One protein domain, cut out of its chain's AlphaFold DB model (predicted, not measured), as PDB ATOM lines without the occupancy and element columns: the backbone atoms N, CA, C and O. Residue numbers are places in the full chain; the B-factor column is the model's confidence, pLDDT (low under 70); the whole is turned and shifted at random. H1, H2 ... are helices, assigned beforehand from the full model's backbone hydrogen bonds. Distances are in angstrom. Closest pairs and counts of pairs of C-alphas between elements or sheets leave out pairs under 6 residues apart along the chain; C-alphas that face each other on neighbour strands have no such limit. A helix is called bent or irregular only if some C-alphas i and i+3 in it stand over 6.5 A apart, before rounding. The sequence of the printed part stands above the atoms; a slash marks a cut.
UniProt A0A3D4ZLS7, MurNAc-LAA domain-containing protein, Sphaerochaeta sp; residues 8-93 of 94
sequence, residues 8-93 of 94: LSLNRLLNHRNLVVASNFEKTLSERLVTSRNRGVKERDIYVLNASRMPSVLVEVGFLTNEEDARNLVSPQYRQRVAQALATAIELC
ATOM      1  N   LEU A   8    -111.909  27.201  75.217       85.31
ATOM      2  CA  LEU A   8    -111.423  27.280  76.598       85.31
ATOM      3  C   LEU A   8    -110.279  26.294  76.866       85.31
ATOM      4  O   LEU A   8    -109.287  26.655  77.497       85.31
ATOM      5  N   SER A   9    -110.396  25.051  76.384       87.06
ATOM      6  CA  SER A   9    -109.350  24.042  76.582       87.06
ATOM      7  C   SER A   9    -108.078  24.367  75.795       87.06
ATOM      8  O   SER A   9    -106.981  24.210  76.325       87.06
ATOM      9  N   LEU A  10    -108.222  24.897  74.575       85.12
ATOM     10  CA  LEU A  10    -107.102  25.344  73.757       85.12
ATOM     11  C   LEU A  10    -106.396  26.542  74.397       85.12
ATOM     12  O   LEU A  10    -105.174  26.537  74.494       85.12
ATOM     13  N   ASN A  11    -107.148  27.535  74.878       85.44
ATOM     14  CA  ASN A  11    -106.573  28.704  75.541       85.44
ATOM     15  C   ASN A  11    -105.791  28.300  76.803       85.44
ATOM     16  O   ASN A  11    -104.635  28.684  76.961       85.44
ATOM     17  N   ARG A  12    -106.359  27.420  77.641       87.81
ATOM     18  CA  ARG A  12    -105.662  26.885  78.822       87.81
ATOM     19  C   ARG A  12    -104.378  26.141  78.448       87.81
ATOM     20  O   ARG A  12    -103.355  26.331  79.103       87.81
ATOM     21  N   LEU A  13    -104.422  25.311  77.404       90.81
ATOM     22  CA  LEU A  13    -103.251  24.582  76.914       90.81
ATOM     23  C   LEU A  13    -102.159  25.544  76.431       90.81
ATOM     24  O   LEU A  13    -100.998  25.376  76.790       90.81
ATOM     25  N   LEU A  14    -102.526  26.551  75.635       90.38
ATOM     26  CA  LEU A  14    -101.583  27.544  75.127       90.38
ATOM     27  C   LEU A  14    -100.961  28.356  76.264       90.38
ATOM     28  O   LEU A  14     -99.743  28.482  76.291       90.38
ATOM     29  N   ASN A  15    -101.742  28.801  77.251       90.06
ATOM     30  CA  ASN A  15    -101.208  29.527  78.409       90.06
ATOM     31  C   ASN A  15    -100.241  28.667  79.228       90.06
ATOM     32  O   ASN A  15     -99.164  29.126  79.596       90.06
ATOM     33  N   HIS A  16    -100.575  27.393  79.451       93.06
ATOM     34  CA  HIS A  16     -99.663  26.477  80.128       93.06
ATOM     35  C   HIS A  16     -98.346  26.311  79.352       93.06
ATOM     36  O   HIS A  16     -97.266  26.375  79.934       93.06
ATOM     37  N   ARG A  17     -98.414  26.161  78.023       94.56
ATOM     38  CA  ARG A  17     -97.211  26.079  77.183       94.56
ATOM     39  C   ARG A  17     -96.428  27.393  77.142       94.56
ATOM     40  O   ARG A  17     -95.203  27.336  77.125       94.56
ATOM     41  N   ASN A  18     -97.097  28.547  77.175       95.69
ATOM     42  CA  ASN A  18     -96.442  29.853  77.280       95.69
ATOM     43  C   ASN A  18     -95.594  29.929  78.552       95.69
ATOM     44  O   ASN A  18     -94.460  30.383  78.481       95.69
ATOM     45  N   LEU A  19     -96.102  29.434  79.687       95.25
ATOM     46  CA  LEU A  19     -95.347  29.404  80.942       95.25
ATOM     47  C   LEU A  19     -94.098  28.522  80.850       95.25
ATOM     48  O   LEU A  19     -93.037  28.933  81.306       95.25
ATOM     49  N   VAL A  20     -94.190  27.346  80.223       95.25
ATOM     50  CA  VAL A  20     -93.020  26.470  80.017       95.25
ATOM     51  C   VAL A  20     -91.954  27.166  79.167       95.25
ATOM     52  O   VAL A  20     -90.785  27.200  79.550       95.25
ATOM     53  N   VAL A  21     -92.357  27.770  78.044       96.69
ATOM     54  CA  VAL A  21     -91.437  28.526  77.179       96.69
ATOM     55  C   VAL A  21     -90.853  29.722  77.935       96.69
ATOM     56  O   VAL A  21     -89.647  29.942  77.897       96.69
ATOM     57  N   ALA A  22     -91.668  30.465  78.683       97.38
ATOM     58  CA  ALA A  22     -91.218  31.631  79.439       97.38
ATOM     59  C   ALA A  22     -90.181  31.269  80.510       97.38
ATOM     60  O   ALA A  22     -89.187  31.980  80.637       97.38
ATOM     61  N   SER A  23     -90.364  30.158  81.226       96.00
ATOM     62  CA  SER A  23     -89.402  29.673  82.224       96.00
ATOM     63  C   SER A  23     -88.065  29.269  81.597       96.00
ATOM     64  O   SER A  23     -87.009  29.562  82.154       96.00
ATOM     65  N   ASN A  24     -88.080  28.649  80.411       96.44
ATOM     66  CA  ASN A  24     -86.845  28.337  79.687       96.44
ATOM     67  C   ASN A  24     -86.095  29.617  79.295       96.44
ATOM     68  O   ASN A  24     -84.892  29.727  79.532       96.44
ATOM     69  N   PHE A  25     -86.811  30.608  78.760       97.69
ATOM     70  CA  PHE A  25     -86.234  31.908  78.419       97.69
ATOM     71  C   PHE A  25     -85.676  32.631  79.647       97.69
ATOM     72  O   PHE A  25     -84.552  33.125  79.599       97.69
ATOM     73  N   GLU A  26     -86.425  32.675  80.748       96.69
ATOM     74  CA  GLU A  26     -86.010  33.322  81.995       96.69
ATOM     75  C   GLU A  26     -84.730  32.696  82.560       96.69
ATOM     76  O   GLU A  26     -83.782  33.424  82.879       96.69
ATOM     77  N   LYS A  27     -84.649  31.362  82.590       95.88
ATOM     78  CA  LYS A  27     -83.442  30.640  83.004       95.88
ATOM     79  C   LYS A  27     -82.250  30.960  82.096       95.88
ATOM     80  O   LYS A  27     -81.209  31.391  82.590       95.88
ATOM     81  N   THR A  28     -82.397  30.807  80.779       96.88
ATOM     82  CA  THR A  28     -81.299  31.046  79.824       96.88
ATOM     83  C   THR A  28     -80.811  32.494  79.857       96.88
ATOM     84  O   THR A  28     -79.604  32.742  79.839       96.88
ATOM     85  N   LEU A  29     -81.724  33.466  79.932       96.25
ATOM     86  CA  LEU A  29     -81.367  34.881  80.022       96.25
ATOM     87  C   LEU A  29     -80.656  35.193  81.341       96.25
ATOM     88  O   LEU A  29     -79.659  35.906  81.319       96.25
ATOM     89  N   SER A  30     -81.103  34.623  82.462       95.06
ATOM     90  CA  SER A  30     -80.451  34.814  83.767       95.06
ATOM     91  C   SER A  30     -79.024  34.265  83.796       95.06
ATOM     92  O   SER A  30     -78.132  34.892  84.362       95.06
ATOM     93  N   GLU A  31     -78.790  33.120  83.155       94.62
ATOM     94  CA  GLU A  31     -77.462  32.504  83.061       94.62
ATOM     95  C   GLU A  31     -76.523  33.285  82.128       94.62
ATOM     96  O   GLU A  31     -75.327  33.399  82.401       94.62
ATOM     97  N   ARG A  32     -77.039  33.838  81.021       93.50
ATOM     98  CA  ARG A  32     -76.213  34.505  79.994       93.50
ATOM     99  C   ARG A  32     -76.075  36.016  80.161       93.50
ATOM    100  O   ARG A  32     -75.123  36.598  79.639       93.50
ATOM    101  N   LEU A  33     -76.989  36.656  80.884       92.31
ATOM    102  CA  LEU A  33     -77.014  38.098  81.140       92.31
ATOM    103  C   LEU A  33     -76.866  38.383  82.641       92.31
ATOM    104  O   LEU A  33     -77.649  39.132  83.214       92.31
ATOM    105  N   VAL A  34     -75.833  37.815  83.271       83.00
ATOM    106  CA  VAL A  34     -75.586  37.874  84.730       83.00
ATOM    107  C   VAL A  34     -75.562  39.302  85.299       83.00
ATOM    108  O   VAL A  34     -75.880  39.516  86.464       83.00
ATOM    109  N   THR A  35     -75.201  40.300  84.486       80.81
ATOM    110  CA  THR A  35     -75.177  41.713  84.901       80.81
ATOM    111  C   THR A  35     -76.563  42.362  84.940       80.81
ATOM    112  O   THR A  35     -76.704  43.452  85.479       80.81
ATOM    113  N   SER A  36     -77.585  41.731  84.360       84.69
ATOM    114  CA  SER A  36     -78.951  42.249  84.313       84.69
ATOM    115  C   SER A  36     -79.803  41.593  85.401       84.69
ATOM    116  O   SER A  36     -79.765  40.384  85.619       84.69
ATOM    117  N   ARG A  37     -80.612  42.395  86.099       91.06
ATOM    118  CA  ARG A  37     -81.489  41.894  87.164       91.06
ATOM    119  C   ARG A  37     -82.618  41.039  86.580       91.06
ATOM    120  O   ARG A  37     -83.466  41.557  85.858       91.06
ATOM    121  N   ASN A  38     -82.705  39.773  86.990       93.62
ATOM    122  CA  ASN A  38     -83.859  38.927  86.685       93.62
ATOM    123  C   ASN A  38     -85.122  39.441  87.416       93.62
ATOM    124  O   ASN A  38     -85.107  39.699  88.624       93.62
ATOM    125  N   ARG A  39     -86.218  39.624  86.668       95.12
ATOM    126  CA  ARG A  39     -87.521  40.110  87.159       95.12
ATOM    127  C   ARG A  39     -88.638  39.060  87.103       95.12
ATOM    128  O   ARG A  39     -89.782  39.409  87.405       95.12
ATOM    129  N   GLY A  40     -88.296  37.826  86.743       95.81
ATOM    130  CA  GLY A  40     -89.189  36.678  86.663       95.81
ATOM    131  C   GLY A  40     -90.184  36.730  85.505       95.81
ATOM    132  O   GLY A  40     -90.371  37.751  84.836       95.81
ATOM    133  N   VAL A  41     -90.861  35.601  85.306       96.94
ATOM    134  CA  VAL A  41     -91.975  35.452  84.362       96.94
ATOM    135  C   VAL A  41     -93.217  36.168  84.891       96.94
ATOM    136  O   VAL A  41     -93.518  36.137  86.086       96.94
ATOM    137  N   LYS A  42     -93.962  36.819  83.994       95.38
ATOM    138  CA  LYS A  42     -95.202  37.526  84.324       95.38
ATOM    139  C   LYS A  42     -96.298  37.189  83.329       95.38
ATOM    140  O   LYS A  42     -96.151  37.440  82.138       95.38
ATOM    141  N   GLU A  43     -97.430  36.723  83.838       93.62
ATOM    142  CA  GLU A  43     -98.656  36.599  83.050       93.62
ATOM    143  C   GLU A  43     -99.320  37.971  82.910       93.62
ATOM    144  O   GLU A  43     -99.525  38.680  83.901       93.62
ATOM    145  N   ARG A  44     -99.605  38.384  81.674       92.69
ATOM    146  CA  ARG A  44    -100.201  39.683  81.350       92.69
ATOM    147  C   ARG A  44    -101.136  39.549  80.157       92.69
ATOM    148  O   ARG A  44    -100.869  38.774  79.243       92.69
ATOM    149  N   ASP A  45    -102.189  40.358  80.168       92.44
ATOM    150  CA  ASP A  45    -103.121  40.492  79.055       92.44
ATOM    151  C   ASP A  45    -102.495  41.378  77.965       92.44
ATOM    152  O   ASP A  45    -102.576  42.606  78.005       92.44
ATOM    153  N   ILE A  46    -101.758  40.749  77.044       94.00
ATOM    154  CA  ILE A  46    -101.048  41.427  75.955       94.00
ATOM    155  C   ILE A  46    -101.595  40.908  74.631       94.00
ATOM    156  O   ILE A  46    -101.509  39.715  74.336       94.00
ATOM    157  N   TYR A  47    -102.077  41.828  73.794       93.69
ATOM    158  CA  TYR A  47    -102.734  41.509  72.525       93.69
ATOM    159  C   TYR A  47    -101.952  40.509  71.659       93.69
ATOM    160  O   TYR A  47    -102.524  39.528  71.192       93.69
ATOM    161  N   VAL A  48    -100.640  40.712  71.480       93.94
ATOM    162  CA  VAL A  48     -99.820  39.836  70.624       93.94
ATOM    163  C   VAL A  48     -99.690  38.412  71.166       93.94
ATOM    164  O   VAL A  48     -99.605  37.476  70.376       93.94
ATOM    165  N   LEU A  49     -99.727  38.232  72.491       93.31
ATOM    166  CA  LEU A  49     -99.690  36.908  73.114       93.31
ATOM    167  C   LEU A  49    -101.053  36.216  72.991       93.31
ATOM    168  O   LEU A  49    -101.118  35.035  72.661       93.31
ATOM    169  N   ASN A  50    -102.145  36.964  73.166       89.56
ATOM    170  CA  ASN A  50    -103.510  36.442  73.046       89.56
ATOM    171  C   ASN A  50    -103.890  36.067  71.610       89.56
ATOM    172  O   ASN A  50    -104.648  35.124  71.391       89.56
ATOM    173  N   ALA A  51    -103.394  36.825  70.631       90.31
ATOM    174  CA  ALA A  51    -103.651  36.587  69.215       90.31
ATOM    175  C   ALA A  51    -102.806  35.431  68.642       90.31
ATOM    176  O   ALA A  51    -103.076  34.959  67.533       90.31
ATOM    177  N   SER A  52    -101.792  34.962  69.378       91.12
ATOM    178  CA  SER A  52    -100.923  33.874  68.939       91.12
ATOM    179  C   SER A  52    -101.646  32.524  68.960       91.12
ATOM    180  O   SER A  52    -102.287  32.140  69.936       91.12
ATOM    181  N   ARG A  53    -101.497  31.750  67.879       88.62
ATOM    182  CA  ARG A  53    -102.057  30.386  67.749       88.62
ATOM    183  C   ARG A  53    -101.050  29.289  68.121       88.62
ATOM    184  O   ARG A  53    -101.299  28.110  67.882       88.62
ATOM    185  N   MET A  54     -99.912  29.684  68.680       91.62
ATOM    186  CA  MET A  54     -98.798  28.835  69.103       91.62
ATOM    187  C   MET A  54     -98.210  29.374  70.415       91.62
ATOM    188  O   MET A  54     -98.465  30.536  70.747       91.62
ATOM    189  N   PRO A  55     -97.432  28.572  71.166       93.12
ATOM    190  CA  PRO A  55     -96.749  29.073  72.351       93.12
ATOM    191  C   PRO A  55     -95.929  30.328  72.024       93.12
ATOM    192  O   PRO A  55     -95.213  30.354  71.024       93.12
ATOM    193  N   SER A  56     -96.070  31.375  72.831       95.00
ATOM    194  CA  SER A  56     -95.458  32.682  72.591       95.00
ATOM    195  C   SER A  56     -95.097  33.376  73.899       95.00
ATOM    196  O   SER A  56     -95.763  33.197  74.919       95.00
ATOM    197  N   VAL A  57     -94.029  34.171  73.857       97.06
ATOM    198  CA  VAL A  57     -93.521  34.954  74.987       97.06
ATOM    199  C   VAL A  57     -93.107  36.338  74.501       97.06
ATOM    200  O   VAL A  57     -92.683  36.500  73.357       97.06
ATOM    201  N   LEU A  58     -93.221  37.337  75.375       97.50
ATOM    202  CA  LEU A  58     -92.681  38.676  75.158       97.50
ATOM    203  C   LEU A  58     -91.552  38.888  76.160       97.50
ATOM    204  O   LEU A  58     -91.750  38.706  77.360       97.50
ATOM    205  N   VAL A  59     -90.375  39.264  75.663       96.94
ATOM    206  CA  VAL A  59     -89.185  39.472  76.491       96.94
ATOM    207  C   VAL A  59     -88.857  40.959  76.553       96.94
ATOM    208  O   VAL A  59     -88.547  41.581  75.540       96.94
ATOM    209  N   GLU A  60     -88.886  41.515  77.759       95.88
ATOM    210  CA  GLU A  60     -88.354  42.846  78.052       95.88
ATOM    211  C   GLU A  60     -86.869  42.709  78.413       95.88
ATOM    212  O   GLU A  60     -86.524  42.142  79.446       95.88
ATOM    213  N   VAL A  61     -85.978  43.205  77.550       94.81
ATOM    214  CA  VAL A  61     -84.518  43.008  77.684       94.81
ATOM    215  C   VAL A  61     -83.806  44.120  78.468       94.81
ATOM    216  O   VAL A  61     -82.600  44.048  78.670       94.81
ATOM    217  N   GLY A  62     -84.532  45.154  78.900       94.81
ATOM    218  CA  GLY A  62     -84.013  46.276  79.686       94.81
ATOM    219  C   GLY A  62     -84.981  47.461  79.699       94.81
ATOM    220  O   GLY A  62     -85.921  47.511  78.905       94.81
ATOM    221  N   PHE A  63     -84.753  48.424  80.593       96.06
ATOM    222  CA  PHE A  63     -85.575  49.631  80.726       96.06
ATOM    223  C   PHE A  63     -84.859  50.864  80.170       96.06
ATOM    224  O   PHE A  63     -83.857  51.296  80.723       96.06
ATOM    225  N   LEU A  64     -85.418  51.525  79.151       96.25
ATOM    226  CA  LEU A  64     -84.862  52.793  78.640       96.25
ATOM    227  C   LEU A  64     -84.879  53.928  79.679       96.25
ATOM    228  O   LEU A  64     -84.106  54.874  79.576       96.25
ATOM    229  N   THR A  65     -85.754  53.838  80.681       97.25
ATOM    230  CA  THR A  65     -85.838  54.791  81.799       97.25
ATOM    231  C   THR A  65     -84.796  54.536  82.887       97.25
ATOM    232  O   THR A  65     -84.672  55.339  83.806       97.25
ATOM    233  N   ASN A  66     -84.086  53.406  82.839       95.75
ATOM    234  CA  ASN A  66     -82.952  53.129  83.706       95.75
ATOM    235  C   ASN A  66     -81.668  53.437  82.925       95.75
ATOM    236  O   ASN A  66     -81.441  52.883  81.854       95.75
ATOM    237  N   GLU A  67     -80.825  54.326  83.450       96.38
ATOM    238  CA  GLU A  67     -79.646  54.790  82.712       96.38
ATOM    239  C   GLU A  67     -78.641  53.676  82.390       96.38
ATOM    240  O   GLU A  67     -77.981  53.717  81.352       96.38
ATOM    241  N   GLU A  68     -78.495  52.688  83.276       94.44
ATOM    242  CA  GLU A  68     -77.580  51.566  83.073       94.44
ATOM    243  C   GLU A  68     -78.073  50.651  81.950       94.44
ATOM    244  O   GLU A  68     -77.324  50.363  81.014       94.44
ATOM    245  N   ASP A  69     -79.350  50.276  81.986       95.50
ATOM    246  CA  ASP A  69     -79.986  49.502  80.924       95.50
ATOM    247  C   ASP A  69     -79.962  50.262  79.592       95.50
ATOM    248  O   ASP A  69     -79.619  49.680  78.566       95.50
ATOM    249  N   ALA A  70     -80.248  51.567  79.579       96.75
ATOM    250  CA  ALA A  70     -80.198  52.379  78.364       96.75
ATOM    251  C   ALA A  70     -78.796  52.381  77.724       96.75
ATOM    252  O   ALA A  70     -78.674  52.190  76.509       96.75
ATOM    253  N   ARG A  71     -77.730  52.520  78.532       96.00
ATOM    254  CA  ARG A  71     -76.332  52.401  78.067       96.00
ATOM    255  C   ARG A  71     -76.026  51.008  77.513       96.00
ATOM    256  O   ARG A  71     -75.362  50.887  76.484       96.00
ATOM    257  N   ASN A  72     -76.534  49.960  78.154       95.44
ATOM    258  CA  ASN A  72     -76.396  48.593  77.661       95.44
ATOM    259  C   ASN A  72     -77.132  48.404  76.323       95.44
ATOM    260  O   ASN A  72     -76.556  47.887  75.370       95.44
ATOM    261  N   LEU A  73     -78.366  48.888  76.188       95.88
ATOM    262  CA  LEU A  73     -79.187  48.716  74.982       95.88
ATOM    263  C   LEU A  73     -78.585  49.394  73.738       95.88
ATOM    264  O   LEU A  73     -78.741  48.885  72.621       95.88
ATOM    265  N   VAL A  74     -77.829  50.487  73.902       96.88
ATOM    266  CA  VAL A  74     -77.091  51.119  72.792       96.88
ATOM    267  C   VAL A  74     -75.775  50.410  72.444       96.88
ATOM    268  O   VAL A  74     -75.293  50.570  71.319       96.88
ATOM    269  N   SER A  75     -75.238  49.549  73.315       96.88
ATOM    270  CA  SER A  75     -74.025  48.766  73.040       96.88
ATOM    271  C   SER A  75     -74.287  47.628  72.036       96.88
ATOM    272  O   SER A  75     -75.102  46.738  72.304       96.88
ATOM    273  N   PRO A  76     -73.556  47.572  70.903       98.06
ATOM    274  CA  PRO A  76     -73.627  46.440  69.978       98.06
ATOM    275  C   PRO A  76     -73.271  45.101  70.635       98.06
ATOM    276  O   PRO A  76     -73.912  44.091  70.363       98.06
ATOM    277  N   GLN A  77     -72.283  45.092  71.534       96.81
ATOM    278  CA  GLN A  77     -71.831  43.890  72.234       96.81
ATOM    279  C   GLN A  77     -72.906  43.361  73.189       96.81
ATOM    280  O   GLN A  77     -73.120  42.153  73.272       96.81
ATOM    281  N   TYR A  78     -73.605  44.245  73.906       95.94
ATOM    282  CA  TYR A  78     -74.734  43.838  74.742       95.94
ATOM    283  C   TYR A  78     -75.880  43.280  73.893       95.94
ATOM    284  O   TYR A  78     -76.337  42.170  74.159       95.94
ATOM    285  N   ARG A  79     -76.280  43.977  72.819       97.00
ATOM    286  CA  ARG A  79     -77.324  43.479  71.905       97.00
ATOM    287  C   ARG A  79     -76.976  42.114  71.313       97.00
ATOM    288  O   ARG A  79     -77.850  41.256  71.234       97.00
ATOM    289  N   GLN A  80     -75.711  41.885  70.959       98.00
ATOM    290  CA  GLN A  80     -75.260  40.589  70.451       98.00
ATOM    291  C   GLN A  80     -75.386  39.478  71.504       98.00
ATOM    292  O   GLN A  80     -75.855  38.388  71.181       98.00
ATOM    293  N   ARG A  81     -75.027  39.751  72.767       96.75
ATOM    294  CA  ARG A  81     -75.205  38.794  73.874       96.75
ATOM    295  C   ARG A  81     -76.676  38.460  74.107       96.75
ATOM    296  O   ARG A  81     -77.013  37.288  74.253       96.75
ATOM    297  N   VAL A  82     -77.549  39.469  74.093       97.38
ATOM    298  CA  VAL A  82     -79.004  39.281  74.208       97.38
ATOM    299  C   VAL A  82     -79.522  38.413  73.059       97.38
ATOM    300  O   VAL A  82     -80.202  37.422  73.309       97.38
ATOM    301  N   ALA A  83     -79.155  38.722  71.812       98.06
ATOM    302  CA  ALA A  83     -79.578  37.951  70.644       98.06
ATOM    303  C   ALA A  83     -79.136  36.480  70.724       98.06
ATOM    304  O   ALA A  83     -79.936  35.583  70.468       98.06
ATOM    305  N   GLN A  84     -77.892  36.219  71.139       98.00
ATOM    306  CA  GLN A  84     -77.383  34.858  71.341       98.00
ATOM    307  C   GLN A  84     -78.120  34.118  72.461       98.00
ATOM    308  O   GLN A  84     -78.389  32.927  72.330       98.00
ATOM    309  N   ALA A  85     -78.453  34.803  73.557       97.44
ATOM    310  CA  ALA A  85     -79.213  34.203  74.647       97.44
ATOM    311  C   ALA A  85     -80.646  33.852  74.223       97.44
ATOM    312  O   ALA A  85     -81.114  32.758  74.528       97.44
ATOM    313  N   LEU A  86     -81.308  34.732  73.465       97.69
ATOM    314  CA  LEU A  86     -82.630  34.466  72.895       97.69
ATOM    315  C   LEU A  86     -82.597  33.293  71.909       97.69
ATOM    316  O   LEU A  86     -83.457  32.422  71.983       97.69
ATOM    317  N   ALA A  87     -81.595  33.234  71.028       97.94
ATOM    318  CA  ALA A  87     -81.434  32.127  70.088       97.94
ATOM    319  C   ALA A  87     -81.265  30.781  70.812       97.94
ATOM    320  O   ALA A  87     -81.998  29.839  70.526       97.94
ATOM    321  N   THR A  88     -80.386  30.715  71.818       97.50
ATOM    322  CA  THR A  88     -80.229  29.505  72.640       97.50
ATOM    323  C   THR A  88     -81.524  29.125  73.361       97.50
ATOM    324  O   THR A  88     -81.858  27.946  73.429       97.50
ATOM    325  N   ALA A  89     -82.278  30.093  73.889       97.00
ATOM    326  CA  ALA A  89     -83.551  29.800  74.544       97.00
ATOM    327  C   ALA A  89     -84.581  29.202  73.568       97.00
ATOM    328  O   ALA A  89     -85.311  28.283  73.937       97.00
ATOM    329  N   ILE A  90     -84.611  29.685  72.319       96.38
ATOM    330  CA  ILE A  90     -85.451  29.127  71.249       96.38
ATOM    331  C   ILE A  90     -85.041  27.687  70.943       96.38
ATOM    332  O   ILE A  90     -85.910  26.823  70.897       96.38
ATOM    333  N   GLU A  91     -83.743  27.414  70.779       95.75
ATOM    334  CA  GLU A  91     -83.220  26.068  70.496       95.75
ATOM    335  C   GLU A  91     -83.610  25.044  71.572       95.75
ATOM    336  O   GLU A  91     -83.907  23.901  71.244       95.75
ATOM    337  N   LEU A  92     -83.681  25.453  72.844       92.75
ATOM    338  CA  LEU A  92     -84.129  24.599  73.954       92.75
ATOM    339  C   LEU A  92     -85.648  24.347  73.981       92.75
ATOM    340  O   LEU A  92     -86.119  23.542  74.785       92.75
ATOM    341  N   CYS A  93     -86.424  25.061  73.162       87.31
ATOM    342  CA  CYS A  93     -87.883  24.950  73.093       87.31
ATOM    343  C   CYS A  93     -88.391  24.213  71.841       87.31
ATOM    344  O   CYS A  93     -89.609  24.042  71.712       87.31
TER     345      CYS A  93
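AT A GLANCE: This is residues 8 to 93 of the 94 residues of the protein "MurNAc-LAA domain-containing protein" of Sphaerochaeta sp (UniProt A0A3D4ZLS7). One long helix, H1, runs most of the length of an elongated model, and a second, H4, packs at a slant on its last part, residues 24 to 32, running back the other way. Two long stretches without a named element travel the length in between: residues 33 to 46 go back from the end of H1 to the short H2, and residues 51 to 66 return to H3, which makes a corner with H4. You have 86 residues with four named helices, in the order H1, H2, H3, H4, and no named strand; the class is all helix. The whole is only just compact, close to loose, with a radius of gyration of the C-alphas of 14.1 A, and spans 43 by 27 by 18 A.

HOW THE PARTS SIT: Begin with H1, residues 8 to 32, and look at its residues 24 to 32, which alone touch H4, residues 76 to 91. Their closest C-alphas are those of Phe 25 and Ala 89, 5.2 A apart. The two helices run opposite ways at a steep tilt of 46 degrees. Go next to H3, residues 67 to 74; it only just touches H4, only at the corner by their link, with 3 pairs of C-alphas within 8 A. The closest C-alphas there are those of Asn 72 and Tyr 78, 5.8 A apart, and the lines are about perpendicular at 78 degrees. On H4, residues 78 to 79 alone touch H3. H2, residues 47 to 50, touches no helix but is near H1, with 6 pairs of C-alphas within 10 A. H1 and H3 are apart, and so are H2 and H4, and H2 and H3. In H1, H3 and H4 every O i to N i+4 pair is within hydrogen-bond range; H2 is too short for such a pair, and its one O i to N i+3 pair is within range.

IN THESE COORDINATES: Find C-alpha 8 at (-111.423, 27.280, 76.598); from there H1 runs 36.1 A to C-alpha 32 at (-76.213, 34.505, 79.994). H2 covers 5.2 A from Tyr 47 to Asn 50, and H3 10.9 A from Glu 67 to Val 74. H4 begins at Pro 76 and runs 22.5 A to C-alpha 91 at (-83.220, 26.068, 70.496). No helix is bent.

THE WHOLE: The two C-alphas farthest apart are those of Ser 9 and Arg 71, at 43.6 A. The printed part, residues 8 to 93, has no cut. The links from H1 to H2, 14 residues, and from H2 to H3, 16 residues, are long; the link from H3 to H4, 1 residue, is tight. The mean pLDDT of the printed part is 94.1, and no printed residue is under 70.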